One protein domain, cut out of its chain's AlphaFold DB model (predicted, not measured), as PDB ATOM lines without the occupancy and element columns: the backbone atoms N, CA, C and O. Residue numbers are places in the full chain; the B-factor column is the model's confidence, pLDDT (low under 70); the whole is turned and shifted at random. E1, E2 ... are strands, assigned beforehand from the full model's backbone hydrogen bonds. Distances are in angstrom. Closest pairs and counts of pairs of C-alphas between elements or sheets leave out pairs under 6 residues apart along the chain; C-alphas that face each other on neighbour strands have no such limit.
ATOM      1  N   ALA A 487      20.765  44.480 -53.779       93.06
ATOM      2  CA  ALA A 487      22.003  45.106 -53.336       93.06
ATOM      3  C   ALA A 487      21.781  45.826 -51.998       93.06
ATOM      4  O   ALA A 487      20.719  46.393 -51.748       93.06
ATOM      5  N   TRP A 488      22.795  45.802 -51.139       92.88
ATOM      6  CA  TRP A 488      22.745  46.343 -49.788       92.88
ATOM      7  C   TRP A 488      24.024  47.109 -49.470       92.88
ATOM      8  O   TRP A 488      25.139  46.732 -49.846       92.88
ATOM      9  N   PHE A 489      23.863  48.194 -48.732       89.00
ATOM     10  CA  PHE A 489      24.868  49.220 -48.550       89.00
ATOM     11  C   PHE A 489      25.094  49.533 -47.074       89.00
ATOM     12  O   PHE A 489      24.221  49.331 -46.232       89.00
ATOM     13  N   MET A 490      26.243  50.125 -46.757       84.75
ATOM     14  CA  MET A 490      26.488  50.629 -45.408       84.75
ATOM     15  C   MET A 490      25.571  51.832 -45.080       84.75
ATOM     16  O   MET A 490      25.382  52.717 -45.931       84.75
ATOM     17  N   PRO A 491      25.014  51.909 -43.854       82.06
ATOM     18  CA  PRO A 491      24.226  53.041 -43.387       82.06
ATOM     19  C   PRO A 491      25.018  54.348 -43.439       82.06
ATOM     20  O   PRO A 491      26.228  54.381 -43.221       82.06
ATOM     21  N   GLY A 492      24.318  55.451 -43.693       69.12
ATOM     22  CA  GLY A 492      24.913  56.787 -43.722       69.12
ATOM     23  C   GLY A 492      25.616  57.151 -45.029       69.12
ATOM     24  O   GLY A 492      25.967  58.315 -45.177       69.12
ATOM     25  N   GLY A 493      25.790  56.211 -45.971       54.88
ATOM     26  CA  GLY A 493      26.225  56.478 -47.354       54.88
ATOM     27  C   GLY A 493      27.530  57.275 -47.503       54.88
ATOM     28  O   GLY A 493      27.780  57.818 -48.568       54.88
ATOM     29  N   ASN A 494      28.314  57.420 -46.430       53.06
ATOM     30  CA  ASN A 494      29.422  58.371 -46.317       53.06
ATOM     31  C   ASN A 494      30.434  57.891 -45.272       53.06
ATOM     32  O   ASN A 494      30.683  58.551 -44.262       53.06
ATOM     33  N   ILE A 495      31.045  56.736 -45.507       40.38
ATOM     34  CA  ILE A 495      32.300  56.417 -44.828       40.38
ATOM     35  C   ILE A 495      33.378  56.496 -45.898       40.38
ATOM     36  O   ILE A 495      33.529  55.604 -46.722       40.38
ATOM     37  N   GLY A 496      34.072  57.634 -45.937       39.12
ATOM     38  CA  GLY A 496      35.238  57.796 -46.790       39.12
ATOM     39  C   GLY A 496      36.312  56.784 -46.397       39.12
ATOM     40  O   GLY A 496      36.837  56.853 -45.288       39.12
ATOM     41  N   GLY A 497      36.647  55.880 -47.316       39.59
ATOM     42  CA  GLY A 497      37.778  54.963 -47.192       39.59
ATOM     43  C   GLY A 497      37.574  53.657 -47.962       39.59
ATOM     44  O   GLY A 497      36.616  52.947 -47.697       39.59
ATOM     45  N   ALA A 498      38.519  53.348 -48.860       40.38
ATOM     46  CA  ALA A 498      38.739  52.101 -49.620       40.38
ATOM     47  C   ALA A 498      37.589  51.519 -50.475       40.38
ATOM     48  O   ALA A 498      37.861  51.145 -51.610       40.38
ATOM     49  N   TRP A 499      36.342  51.491 -50.001       42.03
ATOM     50  CA  TRP A 499      35.153  51.244 -50.823       42.03
ATOM     51  C   TRP A 499      34.687  52.582 -51.361       42.03
ATOM     52  O   TRP A 499      34.533  53.538 -50.595       42.03
ATOM     53  N   GLY A 500      34.524  52.702 -52.676       44.03
ATOM     54  CA  GLY A 500      33.972  53.913 -53.270       44.03
ATOM     55  C   GLY A 500      32.712  54.336 -52.513       44.03
ATOM     56  O   GLY A 500      31.873  53.508 -52.168       44.03
ATOM     57  N   ILE A 501      32.596  55.632 -52.239       50.34
ATOM     58  CA  ILE A 501      31.593  56.295 -51.380       50.34
ATOM     59  C   ILE A 501      30.109  56.023 -51.729       50.34
ATOM     60  O   ILE A 501      29.221  56.530 -51.049       50.34
ATOM     61  N   HIS A 502      29.823  55.209 -52.747       62.16
ATOM     62  CA  HIS A 502      28.483  54.928 -53.260       62.16
ATOM     63  C   HIS A 502      28.189  53.434 -53.481       62.16
ATOM     64  O   HIS A 502      27.046  53.090 -53.742       62.16
ATOM     65  N   GLU A 503      29.151  52.523 -53.344       74.31
ATOM     66  CA  GLU A 503      28.960  51.128 -53.768       74.31
ATOM     67  C   GLU A 503      28.230  50.265 -52.728       74.31
ATOM     68  O   GLU A 503      28.327  50.481 -51.515       74.31
ATOM     69  N   SER A 504      27.465  49.279 -53.208       86.31
ATOM     70  CA  SER A 504      26.902  48.243 -52.344       86.31
ATOM     71  C   SER A 504      28.025  47.339 -51.850       86.31
ATOM     72  O   SER A 504      28.952  47.016 -52.588       86.31
ATOM     73  N   VAL A 505      27.933  46.928 -50.590       87.69
ATOM     74  CA  VAL A 505      28.940  46.074 -49.943       87.69
ATOM     75  C   VAL A 505      28.480  44.626 -49.864       87.69
ATOM     76  O   VAL A 505      29.298  43.726 -49.730       87.69
ATOM     77  N   PHE A 506      27.174  44.387 -49.970       92.38
ATOM     78  CA  PHE A 506      26.571  43.065 -49.950       92.38
ATOM     79  C   PHE A 506      25.542  42.958 -51.071       92.38
ATOM     80  O   PHE A 506      24.768  43.881 -51.308       92.38
ATOM     81  N   SER A 507      25.496  41.814 -51.741       94.56
ATOM     82  CA  SER A 507      24.424  41.506 -52.685       94.56
ATOM     83  C   SER A 507      24.003  40.056 -52.542       94.56
ATOM     84  O   SER A 507      24.839  39.180 -52.315       94.56
ATOM     85  N   ILE A 508      22.706  39.804 -52.684       96.12
ATOM     86  CA  ILE A 508      22.158  38.453 -52.708       96.12
ATOM     87  C   ILE A 508      21.078  38.344 -53.778       96.12
ATOM     88  O   ILE A 508      20.126  39.122 -53.809       96.12
ATOM     89  N   SER A 509      21.231  37.366 -54.664       95.12
ATOM     90  CA  SER A 509      20.270  37.063 -55.724       95.12
ATOM     91  C   SER A 509      20.272  35.567 -56.037       95.12
ATOM     92  O   SER A 509      20.891  34.765 -55.335       95.12
ATOM     93  N   THR A 510      19.537  35.188 -57.074       91.44
ATOM     94  CA  THR A 510      19.621  33.873 -57.701       91.44
ATOM     95  C   THR A 510      20.488  33.946 -58.951       91.44
ATOM     96  O   THR A 510      20.463  34.952 -59.666       91.44
ATOM     97  N   SER A 511      21.206  32.866 -59.242       86.88
ATOM     98  CA  SER A 511      21.835  32.666 -60.540       86.88
ATOM     99  C   SER A 511      20.782  32.646 -61.654       86.88
ATOM    100  O   SER A 511      19.593  32.462 -61.365       86.88
ATOM    101  N   HIS A 512      21.191  32.928 -62.896       79.88
ATOM    102  CA  HIS A 512      20.251  33.299 -63.962       79.88
ATOM    103  C   HIS A 512      19.189  32.223 -64.202       79.88
ATOM    104  O   HIS A 512      18.003  32.482 -64.020       79.88
ATOM    105  N   GLU A 513      19.627  31.015 -64.533       77.00
ATOM    106  CA  GLU A 513      18.747  29.916 -64.947       77.00
ATOM    107  C   GLU A 513      18.779  28.753 -63.955       77.00
ATOM    108  O   GLU A 513      17.775  28.088 -63.741       77.00
ATOM    109  N   ALA A 514      19.924  28.477 -63.314       81.50
ATOM    110  CA  ALA A 514      19.981  27.388 -62.339       81.50
ATOM    111  C   ALA A 514      19.260  27.755 -61.030       81.50
ATOM    112  O   ALA A 514      18.970  26.879 -60.216       81.50
ATOM    113  N   HIS A 515      18.978  29.045 -60.819       87.19
ATOM    114  CA  HIS A 515      18.327  29.593 -59.632       87.19
ATOM    115  C   HIS A 515      19.053  29.288 -58.313       87.19
ATOM    116  O   HIS A 515      18.433  29.250 -57.245       87.19
ATOM    117  N   TRP A 516      20.375  29.104 -58.365       90.44
ATOM    118  CA  TRP A 516      21.216  28.921 -57.184       90.44
ATOM    119  C   TRP A 516      21.276  30.230 -56.407       90.44
ATOM    120  O   TRP A 516      21.414  31.296 -57.001       90.44
ATOM    121  N   VAL A 517      21.195  30.192 -55.080       93.56
ATOM    122  CA  VAL A 517      21.405  31.411 -54.291       93.56
ATOM    123  C   VAL A 517      22.867  31.798 -54.387       93.56
ATOM    124  O   VAL A 517      23.737  30.972 -54.116       93.56
ATOM    125  N   ARG A 518      23.129  33.060 -54.721       92.06
ATOM    126  CA  ARG A 518      24.461  33.653 -54.680       92.06
ATOM    127  C   ARG A 518      24.432  34.886 -53.793       92.06
ATOM    128  O   ARG A 518      23.738  35.854 -54.096       92.06
ATOM    129  N   ALA A 519      25.183  34.832 -52.700       93.44
ATOM    130  CA  ALA A 519      25.360  35.928 -51.763       93.44
ATOM    131  C   ALA A 519      26.839  36.303 -51.707       93.44
ATOM    132  O   ALA A 519      27.690  35.438 -51.503       93.44
ATOM    133  N   THR A 520      27.156  37.578 -51.894       89.81
ATOM    134  CA  THR A 520      28.541  38.054 -51.898       89.81
ATOM    135  C   THR A 520      28.686  39.288 -51.036       89.81
ATOM    136  O   THR A 520      27.812  40.154 -51.032       89.81
ATOM    137  N   PHE A 521      29.808  39.365 -50.336       86.94
ATOM    138  CA  PHE A 521      30.228  40.528 -49.577       86.94
ATOM    139  C   PHE A 521      31.574  40.990 -50.119       86.94
ATOM    140  O   PHE A 521      32.488  40.175 -50.275       86.94
ATOM    141  N   ALA A 522      31.659  42.274 -50.465       81.00
ATOM    142  CA  ALA A 522      32.917  42.908 -50.820       81.00
ATOM    143  C   ALA A 522      33.891  42.782 -49.641       81.00
ATOM    144  O   ALA A 522      33.451  42.688 -48.497       81.00
ATOM    145  N   GLU A 523      35.198  42.766 -49.911       73.62
ATOM    146  CA  GLU A 523      36.197  42.792 -48.839       73.62
ATOM    147  C   GLU A 523      35.884  43.958 -47.875       73.62
ATOM    148  O   GLU A 523      35.245  44.934 -48.239       73.62
ATOM    149  N   HIS A 524      36.240  43.890 -46.602       69.69
ATOM    150  CA  HIS A 524      36.031  45.013 -45.685       69.69
ATOM    151  C   HIS A 524      37.373  45.728 -45.474       69.69
ATOM    152  O   HIS A 524      38.365  45.044 -45.231       69.69
ATOM    153  N   PRO A 525      37.476  47.076 -45.522       64.62
ATOM    154  CA  PRO A 525      38.780  47.752 -45.587       64.62
ATOM    155  C   PRO A 525      39.651  47.491 -44.369       64.62
ATOM    156  O   PRO A 525      40.875  47.486 -44.444       64.62
ATOM    157  N   GLU A 526      38.992  47.390 -43.216       66.12
ATOM    158  CA  GLU A 526      39.653  47.357 -41.918       66.12
ATOM    159  C   GLU A 526      39.911  45.925 -41.459       66.12
ATOM    160  O   GLU A 526      40.867  45.672 -40.731       66.12
ATOM    161  N   THR A 527      39.052  44.988 -41.870       65.69
ATOM    162  CA  THR A 527      39.085  43.599 -41.394       65.69
ATOM    163  C   THR A 527      39.560  42.625 -42.468       65.69
ATOM    164  O   THR A 527      39.930  41.505 -42.125       65.69
ATOM    165  N   GLY A 528      39.569  43.028 -43.744       66.50
ATOM    166  CA  GLY A 528      39.829  42.147 -44.886       66.50
ATOM    167  C   GLY A 528      38.742  41.085 -45.088       66.50
ATOM    168  O   GLY A 528      38.972  40.090 -45.766       66.50
ATOM    169  N   GLY A 529      37.583  41.229 -44.435       68.00
ATOM    170  CA  GLY A 529      36.513  40.239 -44.501       68.00
ATOM    171  C   GLY A 529      35.823  40.266 -45.858       68.00
ATOM    172  O   GLY A 529      35.162  41.243 -46.166       68.00
ATOM    173  N   GLU A 530      35.948  39.200 -46.641       77.62
ATOM    174  CA  GLU A 530      35.188  38.953 -47.871       77.62
ATOM    175  C   GLU A 530      34.534  37.571 -47.793       77.62
ATOM    176  O   GLU A 530      35.078  36.649 -47.173       77.62
ATOM    177  N   PHE A 531      33.384  37.394 -48.442       82.12
ATOM    178  CA  PHE A 531      32.837  36.055 -48.637       82.12
ATOM    179  C   PHE A 531      31.980  35.943 -49.891       82.12
ATOM    180  O   PHE A 531      31.378  36.899 -50.382       82.12
ATOM    181  N   GLU A 532      31.881  34.708 -50.360       85.00
ATOM    182  CA  GLU A 532      30.910  34.270 -51.343       85.00
ATOM    183  C   GLU A 532      30.246  33.006 -50.803       85.00
ATOM    184  O   GLU A 532      30.927  32.077 -50.366       85.00
ATOM    185  N   ILE A 533      28.917  32.987 -50.823       87.25
ATOM    186  CA  ILE A 533      28.108  31.812 -50.535       87.25
ATOM    187  C   ILE A 533      27.293  31.485 -51.774       87.25
ATOM    188  O   ILE A 533      26.612  32.341 -52.342       87.25
ATOM    189  N   ILE A 534      27.363  30.215 -52.149       87.94
ATOM    190  CA  ILE A 534      26.560  29.610 -53.194       87.94
ATOM    191  C   ILE A 534      25.757  28.469 -52.558       87.94
ATOM    192  O   ILE A 534      26.334  27.655 -51.831       87.94
ATOM    193  N   VAL A 535      24.446  28.426 -52.815       90.06
ATOM    194  CA  VAL A 535      23.525  27.393 -52.305       90.06
ATOM    195  C   VAL A 535      22.673  26.872 -53.455       90.06
ATOM    196  O   VAL A 535      21.948  27.645 -54.090       90.06
ATOM    197  N   ALA A 536      22.764  25.576 -53.735       89.12
ATOM    198  CA  ALA A 536      22.019  24.947 -54.818       89.12
ATOM    199  C   ALA A 536      20.555  24.683 -54.401       89.12
ATOM    200  O   ALA A 536      20.291  24.537 -53.209       89.12
ATOM    201  N   PRO A 537      19.585  24.596 -55.332       89.94
ATOM    202  CA  PRO A 537      18.187  24.281 -55.021       89.94
ATOM    203  C   PRO A 537      17.982  23.009 -54.188       89.94
ATOM    204  O   PRO A 537      17.031  22.918 -53.416       89.94
ATOM    205  N   GLU A 538      18.871  22.025 -54.328       88.25
ATOM    206  CA  GLU A 538      18.850  20.779 -53.562       88.25
ATOM    207  C   GLU A 538      19.401  20.890 -52.128       88.25
ATOM    208  O   GLU A 538      19.278  19.932 -51.355       88.25
ATOM    209  N   ASP A 539      20.018  22.013 -51.754       89.50
ATOM    210  CA  ASP A 539      20.584  22.199 -50.420       89.50
ATOM    211  C   ASP A 539      19.519  22.405 -49.344       89.50
ATOM    212  O   ASP A 539      18.509  23.081 -49.527       89.50
ATOM    213  N   ALA A 540      19.806  21.901 -48.143       90.81
ATOM    214  CA  ALA A 540      18.882  21.972 -47.012       90.81
ATOM    215  C   ALA A 540      18.579  23.407 -46.542       90.81
ATOM    216  O   ALA A 540      17.531  23.645 -45.943       90.81
ATOM    217  N   THR A 541      19.488  24.358 -46.787       93.56
ATOM    218  CA  THR A 541      19.294  25.778 -46.450       93.56
ATOM    219  C   THR A 541      18.779  26.608 -47.626       93.56
ATOM    220  O   THR A 541      18.670  27.828 -47.506       93.56
ATOM    221  N   TYR A 542      18.430  25.985 -48.755       94.56
ATOM    222  CA  TYR A 542      17.914  26.709 -49.906       94.56
ATOM    223  C   TYR A 542      16.536  27.314 -49.619       94.56
ATOM    224  O   TYR A 542      15.552  26.615 -49.384       94.56
ATOM    225  N   ILE A 543      16.467  28.640 -49.702       95.94
ATOM    226  CA  ILE A 543      15.237  29.398 -49.918       95.94
ATOM    227  C   ILE A 543      15.588  30.509 -50.901       95.94
ATOM    228  O   ILE A 543      16.539  31.260 -50.670       95.94
ATOM    229  N   GLY A 544      14.819  30.631 -51.984       95.75
ATOM    230  CA  GLY A 544      14.982  31.718 -52.946       95.75
ATOM    231  C   GLY A 544      14.962  33.086 -52.241       95.75
ATOM    232  O   GLY A 544      14.007  33.359 -51.511       95.75
ATOM    233  N   PRO A 545      15.960  33.968 -52.442       96.31
ATOM    234  CA  PRO A 545      16.055  35.259 -51.756       96.31
ATOM    235  C   PRO A 545      14.809  36.147 -51.894       96.31
ATOM    236  O   PRO A 545      14.492  36.911 -50.988       96.31
ATOM    237  N   SER A 546      14.057  36.023 -52.994       95.19
ATOM    238  CA  SER A 546      12.790  36.741 -53.209       95.19
ATOM    239  C   SER A 546      11.629  36.229 -52.347       95.19
ATOM    240  O   SER A 546      10.562  36.835 -52.325       95.19
ATOM    241  N   LYS A 547      11.797  35.103 -51.650       96.44
ATOM    242  CA  LYS A 547      10.797  34.521 -50.745       96.44
ATOM    243  C   LYS A 547      11.123  34.765 -49.269       96.44
ATOM    244  O   LYS A 547      10.280  34.493 -48.418       96.44
ATOM    245  N   VAL A 548      12.308  35.290 -48.949       96.81
ATOM    246  CA  VAL A 548      12.697  35.606 -47.568       96.81
ATOM    247  C   VAL A 548      12.306  37.048 -47.241       96.81
ATOM    248  O   VAL A 548      12.925  37.994 -47.729       96.81
ATOM    249  N   THR A 549      11.281  37.197 -46.402       96.31
ATOM    250  CA  THR A 549      10.676  38.482 -46.001       96.31
ATOM    251  C   THR A 549      10.885  38.839 -44.521       96.31
ATOM    252  O   THR A 549      10.457  39.903 -44.084       96.31
ATOM    253  N   ASP A 550      11.555  37.976 -43.753       96.38
ATOM    254  CA  ASP A 550      11.957  38.222 -42.360       96.38
ATOM    255  C   ASP A 550      13.417  37.797 -42.176       96.38
ATOM    256  O   ASP A 550      14.326  38.546 -42.529       96.38
ATOM    257  N   GLU A 551      13.668  36.573 -41.710       97.50
ATOM    258  CA  GLU A 551      15.018  36.072 -41.479       97.50
ATOM    259  C   GLU A 551      15.252  34.693 -42.079       97.50
ATOM    260  O   GLU A 551      14.344  33.867 -42.168       97.50
ATOM    261  N   HIS A 552      16.498  34.436 -42.469       97.94
ATOM    262  CA  HIS A 552      16.931  33.129 -42.943       97.94
ATOM    263  C   HIS A 552      18.426  32.921 -42.712       97.94
ATOM    264  O   HIS A 552      19.180  33.873 -42.504       97.94
ATOM    265  N   CYS A 553      18.861  31.663 -42.724       96.69
ATOM    266  CA  CYS A 553      20.271  31.308 -42.659       96.69
ATOM    267  C   CYS A 553      20.653  30.417 -43.840       96.69
ATOM    268  O   CYS A 553      20.058  29.358 -44.027       96.69
ATOM    269  N   TYR A 554      21.671  30.844 -44.580       95.00
ATOM    270  CA  TYR A 554      22.319  30.096 -45.647       95.00
ATOM    271  C   TYR A 554      23.639  29.512 -45.147       95.00
ATOM    272  O   TYR A 554      24.362  30.157 -44.386       95.00
ATOM    273  N   GLU A 555      23.981  28.314 -45.606       90.06
ATOM    274  CA  GLU A 555      25.293  27.711 -45.370       90.06
ATOM    275  C   GLU A 555      25.943  27.325 -46.696       90.06
ATOM    276  O   GLU A 555      25.267  26.882 -47.621       90.06
ATOM    277  N   SER A 556      27.254  27.542 -46.807       78.12
ATOM    278  CA  SER A 556      27.996  27.328 -48.049       78.12
ATOM    279  C   SER A 556      27.894  25.879 -48.526       78.12
ATOM    280  O   SER A 556      28.190  24.957 -47.756       78.12
ATOM    281  N   TYR A 557      27.582  25.678 -49.809       66.31
ATOM    282  CA  TYR A 557      27.557  24.351 -50.411       66.31
ATOM    283  C   TYR A 557      28.946  23.699 -50.382       66.31
ATOM    284  O   TYR A 557      29.884  24.113 -51.072       66.31
ATOM    285  N   THR A 558      29.082  22.643 -49.576       56.19
ATOM    286  CA  THR A 558      30.356  21.946 -49.301       56.19
ATOM    287  C   THR A 558      31.095  21.448 -50.548       56.19
ATOM    288  O   THR A 558      32.314  21.304 -50.512       56.19
ATOM    289  N   LYS A 559      30.397  21.228 -51.671       50.72
ATOM    290  CA  LYS A 559      30.985  20.725 -52.924       50.72
ATOM    291  C   LYS A 559      31.750  21.787 -53.729       50.72
ATOM    292  O   LYS A 559      32.595  21.424 -54.538       50.72
ATOM    293  N   TYR A 560      31.484  23.081 -53.519       50.62
ATOM    294  CA  TYR A 560      32.150  24.169 -54.257       50.62
ATOM    295  C   TYR A 560      33.432  24.674 -53.566       50.62
ATOM    296  O   TYR A 560      34.284  25.309 -54.186       50.62
ATOM    297  N   HIS A 561      33.598  24.347 -52.280       50.91
ATOM    298  CA  HIS A 561      34.680  24.831 -51.424       50.91
ATOM    299  C   HIS A 561      35.510  23.692 -50.822       50.91
ATOM    300  O   HIS A 561      35.874  23.763 -49.652       50.91
ATOM    301  N   GLU A 562      35.902  22.678 -51.605       47.50
ATOM    302  CA  GLU A 562      36.739  21.550 -51.125       47.50
ATOM    303  C   GLU A 562      38.044  21.980 -50.399       47.50
ATOM    304  O   GLU A 562      38.718  21.153 -49.788       47.50
ATOM    305  N   LYS A 563      38.411  23.273 -50.445       52.75
ATOM    306  CA  LYS A 563      39.596  23.873 -49.814       52.75
ATOM    307  C   LYS A 563      39.328  25.013 -48.807       52.75
ATOM    308  O   LYS A 563      40.308  25.588 -48.338       52.75
ATOM    309  N   LYS A 564      38.079  25.389 -48.489       61.09
ATOM    310  CA  LYS A 564      37.777  26.469 -47.515       61.09
ATOM    311  C   LYS A 564      36.886  25.960 -46.378       61.09
ATOM    312  O   LYS A 564      36.083  25.054 -46.581       61.09
ATOM    313  N   ASP A 565      37.045  26.541 -45.190       67.19
ATOM    314  CA  ASP A 565      36.168  26.250 -44.054       67.19
ATOM    315  C   ASP A 565      34.713  26.632 -44.396       67.19
ATOM    316  O   ASP A 565      34.507  27.645 -45.071       67.19
ATOM    317  N   PRO A 566      33.705  25.860 -43.945       74.62
ATOM    318  CA  PRO A 566      32.301  26.193 -44.162       74.62
ATOM    319  C   PRO A 566      31.970  27.589 -43.630       74.62
ATOM    320  O   PRO A 566      32.373  27.941 -42.516       74.62
ATOM    321  N   VAL A 567      31.216  28.353 -44.416       85.00
ATOM    322  CA  VAL A 567      30.767  29.708 -44.074       85.00
ATOM    323  C   VAL A 567      29.248  29.697 -43.935       85.00
ATOM    324  O   VAL A 567      28.553  29.076 -44.743       85.00
ATOM    325  N   TYR A 568      28.727  30.393 -42.928       91.38
ATOM    326  CA  TYR A 568      27.296  30.665 -42.812       91.38
ATOM    327  C   TYR A 568      27.010  32.153 -43.021       91.38
ATOM    328  O   TYR A 568      27.843  33.017 -42.742       91.38
ATOM    329  N   LEU A 569      25.790  32.427 -43.463       94.06
ATOM    330  CA  LEU A 569      25.219  33.755 -43.597       94.06
ATOM    331  C   LEU A 569      23.835  33.744 -42.968       94.06
ATOM    332  O   LEU A 569      22.923  33.095 -43.471       94.06
ATOM    333  N   HIS A 570      23.664  34.484 -41.882       96.19
ATOM    334  CA  HIS A 570      22.356  34.776 -41.315       96.19
ATOM    335  C   HIS A 570      21.951  36.194 -41.698       96.19
ATOM    336  O   HIS A 570      22.708  37.149 -41.536       96.19
ATOM    337  N   VAL A 571      20.751  36.320 -42.242       97.12
ATOM    338  CA  VAL A 571      20.186  37.578 -42.717       97.12
ATOM    339  C   VAL A 571      18.842  37.793 -42.055       97.12
ATOM    340  O   VAL A 571      18.062  36.853 -41.901       97.12
ATOM    341  N   LYS A 572      18.571  39.033 -41.660       97.62
ATOM    342  CA  LYS A 572      17.307  39.435 -41.053       97.62
ATOM    343  C   LYS A 572      16.900  40.819 -41.524       97.62
ATOM    344  O   LYS A 572      17.578  41.796 -41.215       97.62
ATOM    345  N   LEU A 573      15.772  40.908 -42.212       96.31
ATOM    346  CA  LEU A 573      15.112  42.172 -42.500       96.31
ATOM    347  C   LEU A 573      14.548  42.735 -41.201       96.31
ATOM    348  O   LEU A 573      13.672  42.152 -40.569       96.31
ATOM    349  N   THR A 574      15.078  43.875 -40.770       94.75
ATOM    350  CA  THR A 574      14.533  44.607 -39.622       94.75
ATOM    351  C   THR A 574      13.437  45.579 -40.050       94.75
ATOM    352  O   THR A 574      12.543  45.882 -39.260       94.75
ATOM    353  N   THR A 575      13.491  46.036 -41.301       91.19
ATOM    354  CA  THR A 575      12.437  46.769 -42.013       91.19
ATOM    355  C   THR A 575      12.468  46.346 -43.489       91.19
ATOM    356  O   THR A 575      13.306  45.537 -43.884       91.19
ATOM    357  N   SER A 576      11.593  46.896 -44.338       87.75
ATOM    358  CA  SER A 576      11.633  46.641 -45.789       87.75
ATOM    359  C   SER A 576      12.900  47.162 -46.482       87.75
ATOM    360  O   SER A 576      13.151  46.790 -47.625       87.75
ATOM    361  N   THR A 577      13.676  48.025 -45.817       90.25
ATOM    362  CA  THR A 577      14.889  48.667 -46.354       90.25
ATOM    363  C   THR A 577      16.115  48.502 -45.462       90.25
ATOM    364  O   THR A 577      17.178  48.977 -45.837       90.25
ATOM    365  N   ASP A 578      16.005  47.826 -44.314       93.75
ATOM    366  CA  ASP A 578      17.114  47.621 -43.379       93.75
ATOM    367  C   ASP A 578      17.357  46.126 -43.166       93.75
ATOM    368  O   ASP A 578      16.438  45.373 -42.825       93.75
ATOM    369  N   LEU A 579      18.613  45.715 -43.303       96.06
ATOM    370  CA  LEU A 579      19.059  44.337 -43.175       96.06
ATOM    371  C   LEU A 579      20.113  44.229 -42.079       96.06
ATOM    372  O   LEU A 579      21.145  44.895 -42.112       96.06
ATOM    373  N   ARG A 580      19.902  43.325 -41.131       96.94
ATOM    374  CA  ARG A 580      20.970  42.827 -40.272       96.94
ATOM    375  C   ARG A 580      21.584  41.594 -40.922       96.94
ATOM    376  O   ARG A 580      20.886  40.613 -41.164       96.94
ATOM    377  N   LEU A 581      22.884  41.652 -41.165       94.06
ATOM    378  CA  LEU A 581      23.675  40.567 -41.728       94.06
ATOM    379  C   LEU A 581      24.663  40.068 -40.678       94.06
ATOM    380  O   LEU A 581      25.339  40.865 -40.039       94.06
ATOM    381  N   GLU A 582      24.762  38.761 -40.502       93.31
ATOM    382  CA  GLU A 582      25.774  38.106 -39.679       93.31
ATOM    383  C   GLU A 582      26.445  37.017 -40.513       93.31
ATOM    384  O   GLU A 582      25.766  36.163 -41.084       93.31
ATOM    385  N   HIS A 583      27.774  37.041 -40.585       89.62
ATOM    386  CA  HIS A 583      28.545  36.027 -41.301       89.62
ATOM    387  C   HIS A 583      29.688  35.497 -40.441       89.62
ATOM    388  O   HIS A 583      30.152  36.144 -39.494       89.62
ATOM    389  N   GLY A 584      30.120  34.279 -40.746       87.94
ATOM    390  CA  GLY A 584      31.242  33.657 -40.066       87.94
ATOM    391  C   GLY A 584      31.445  32.204 -40.458       87.94
ATOM    392  O   GLY A 584      30.933  31.742 -41.474       87.94
ATOM    393  N   THR A 585      32.200  31.472 -39.645       87.06
ATOM    394  CA  THR A 585      32.524  30.069 -39.920       87.06
ATOM    395  C   THR A 585      31.542  29.113 -39.246       87.06
ATOM    396  O   THR A 585      30.895  29.436 -38.243       87.06
ATOM    397  N   GLY A 586      31.444  27.904 -39.793       86.00
ATOM    398  CA  GLY A 586      30.587  26.837 -39.285       86.00
ATOM    399  C   GLY A 586      29.324  26.654 -40.119       86.00
ATOM    400  O   GLY A 586      29.341  26.813 -41.335       86.00
ATOM    401  N   SER A 587      28.237  26.258 -39.461       88.50
ATOM    402  CA  SER A 587      26.953  25.971 -40.107       88.50
ATOM    403  C   SER A 587      25.841  26.818 -39.513       88.50
ATOM    404  O   SER A 587      25.993  27.411 -38.441       88.50
ATOM    405  N   CYS A 588      24.667  26.802 -40.142       90.94
ATOM    406  CA  CYS A 588      23.509  27.511 -39.606       90.94
ATOM    407  C   CYS A 588      23.077  27.031 -38.210       90.94
ATOM    408  O   CYS A 588      22.454  27.800 -37.472       90.94
ATOM    409  N   ALA A 589      23.439  25.799 -37.830       90.44
ATOM    410  CA  ALA A 589      23.183  25.222 -36.510       90.44
ATOM    411  C   ALA A 589      24.326  25.438 -35.499       90.44
ATOM    412  O   ALA A 589      24.080  25.407 -34.294       90.44
ATOM    413  N   ASN A 590      25.564  25.644 -35.959       89.00
ATOM    414  CA  ASN A 590      26.738  25.841 -35.108       89.00
ATOM    415  C   ASN A 590      27.584  27.004 -35.638       89.00
ATOM    416  O   ASN A 590      28.541  26.809 -36.390       89.00
ATOM    417  N   ARG A 591      27.166  28.213 -35.260       90.00
ATOM    418  CA  ARG A 591      27.661  29.485 -35.788       90.00
ATOM    419  C   ARG A 591      28.828  30.009 -34.963       90.00
ATOM    420  O   ARG A 591      28.694  30.185 -33.752       90.00
ATOM    421  N   THR A 592      29.937  30.326 -35.621       89.06
ATOM    422  CA  THR A 592      31.004  31.152 -35.045       89.06
ATOM    423  C   THR A 592      31.024  32.488 -35.773       89.06
ATOM    424  O   THR A 592      31.605  32.604 -36.850       89.06
ATOM    425  N   SER A 593      30.349  33.486 -35.196       85.69
ATOM    426  CA  SER A 593      30.240  34.823 -35.788       85.69
ATOM    427  C   SER A 593      31.618  35.449 -35.967       85.69
ATOM    428  O   SER A 593      32.389  35.548 -35.010       85.69
ATOM    429  N   VAL A 594      31.888  35.911 -37.186       81.56
ATOM    430  CA  VAL A 594      33.042  36.754 -37.511       81.56
ATOM    431  C   VAL A 594      32.626  38.215 -37.430       81.56
ATOM    432  O   VAL A 594      33.292  39.009 -36.770       81.56
ATOM    433  N   GLU A 595      31.487  38.558 -38.030       82.75
ATOM    434  CA  GLU A 595      31.039  39.943 -38.131       82.75
ATOM    435  C   GLU A 595      29.511  40.041 -38.154       82.75
ATOM    436  O   GLU A 595      28.808  39.139 -38.613       82.75
ATOM    437  N   THR A 596      28.989  41.157 -37.645       89.31
ATOM    438  CA  THR A 596      27.580  41.534 -37.774       89.31
ATOM    439  C   THR A 596      27.503  42.957 -38.301       89.31
ATOM    440  O   THR A 596      28.051  43.875 -37.692       89.31
ATOM    441  N   LEU A 597      26.773  43.142 -39.394       88.81
ATOM    442  CA  LEU A 597      26.580  44.410 -40.074       88.81
ATOM    443  C   LEU A 597      25.108  44.810 -40.033       88.81
ATOM    444  O   LEU A 597      24.203  43.975 -40.084       88.81
ATOM    445  N   LEU A 598      24.881  46.115 -39.951       92.06
ATOM    446  CA  LEU A 598      23.599  46.721 -40.274       92.06
ATOM    447  C   LEU A 598      23.768  47.350 -41.641       92.06
ATOM    448  O   LEU A 598      24.674  48.157 -41.818       92.06
ATOM    449  N   LEU A 599      22.925  46.958 -42.581       91.81
ATOM    450  CA  LEU A 599      22.934  47.397 -43.962       91.81
ATOM    451  C   LEU A 599      21.590  48.034 -44.295       91.81
ATOM    452  O   LEU A 599      20.571  47.742 -43.670       91.81
ATOM    453  N   VAL A 600      21.603  48.902 -45.294       91.31
ATOM    454  CA  VAL A 600      20.419  49.555 -45.847       91.31
ATOM    455  C   VAL A 600      20.322  49.248 -47.330       91.31
ATOM    456  O   VAL A 600      21.347  49.036 -47.978       91.31
ATOM    457  N   ARG A 601      19.107  49.210 -47.858       88.56
ATOM    458  CA  ARG A 601      18.865  49.081 -49.292       88.56
ATOM    459  C   ARG A 601      19.223  50.364 -50.040       88.56
ATOM    460  O   ARG A 601      19.103  51.472 -49.459       88.56
TER     461      ARG A 601
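AT A GLANCE: This is residues 487 to 601 of the 601 residues of an uncharacterized protein of SAR202 cluster bacterium AD-804-J14_MRT_500m (UniProt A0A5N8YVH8). Two sheets lie face to face as a sandwich with strongly crossed strands: the three-strand sheet E1 E2 E3 makes one layer, and the larger sheet E4 E5 E6 E7, twisted and with bends in E6 and E7, makes the other. Before E1, the unnamed residues 487 to 505 make a long loop, their C-alphas 10 to 23 A from the mean of all C-alphas. The printed part has 115 residues with no named helix and seven named strands, E1 to E7 in order; both sheets are antiparallel. The class is all strand, though under half of the residues, 48 of 115, are in named elements. The whole is compact, with a radius of gyration of the C-alphas of 13.9 A, and spans 40 by 30 by 27 A.

HOW THE PARTS SIT: Start at E1, residues 506 to 510, whose antiparallel neighbour is E2, residues 517 to 521; N 507 and O 520 are within hydrogen-bond range at 2.9 A. E3, residues 531 to 535, is antiparallel to E2, with N 533 and O 519 at 2.8 A. Go on to E4, residues 551 to 555, an edge strand of the other sheet, and its antiparallel neighbour E5, residues 567 to 573, with N 554 and O 569 at 2.8 A. Next come E6, residues 578 to 587, with N 570 and O 582 of the pair E5 and E6 at 2.8 A, and E7, residues 590 to 600, with N 581 and O 597 at 2.9 A. E1 E2 E3 and E4 E5 E6 E7 are meanders, each strand the antiparallel neighbour of the one before. Across the sandwich, two sheets face to face, the strands stand at 82 degrees. The closest C-alphas of E3 and E4 are those of Val 535 and Glu 555, 7.2 A apart. E1 and E7 are only just apart, 8.2 A at their closest.

IN THESE COORDINATES: Find C-alpha 506 at (26.571, 43.065, -49.950), where E1 begins; residues 487 to 488 pair with its residues 506 to 507, antiparallel. E5 measures 20.1 A from first to last C-alpha. E6 measures 24.0 A and bends by 76 degrees at residue 584. E7 measures 26.8 A, bends by 72 degrees at residue 594 and ends at C-alpha 600, (20.419, 49.555, -45.847).

THE WHOLE: Look at Gly 496 and Glu 538 for the two C-alphas farthest apart, 41.0 A. The printed part has no cut and ends at the chain's last residue, Arg 601. The links E3 to E4, where the chain changes sheets, and E4 to E5 are long. The mean pLDDT of the printed part is 82.0; residues 492 to 502, 524 to 529 and 557 to 565 are under 70.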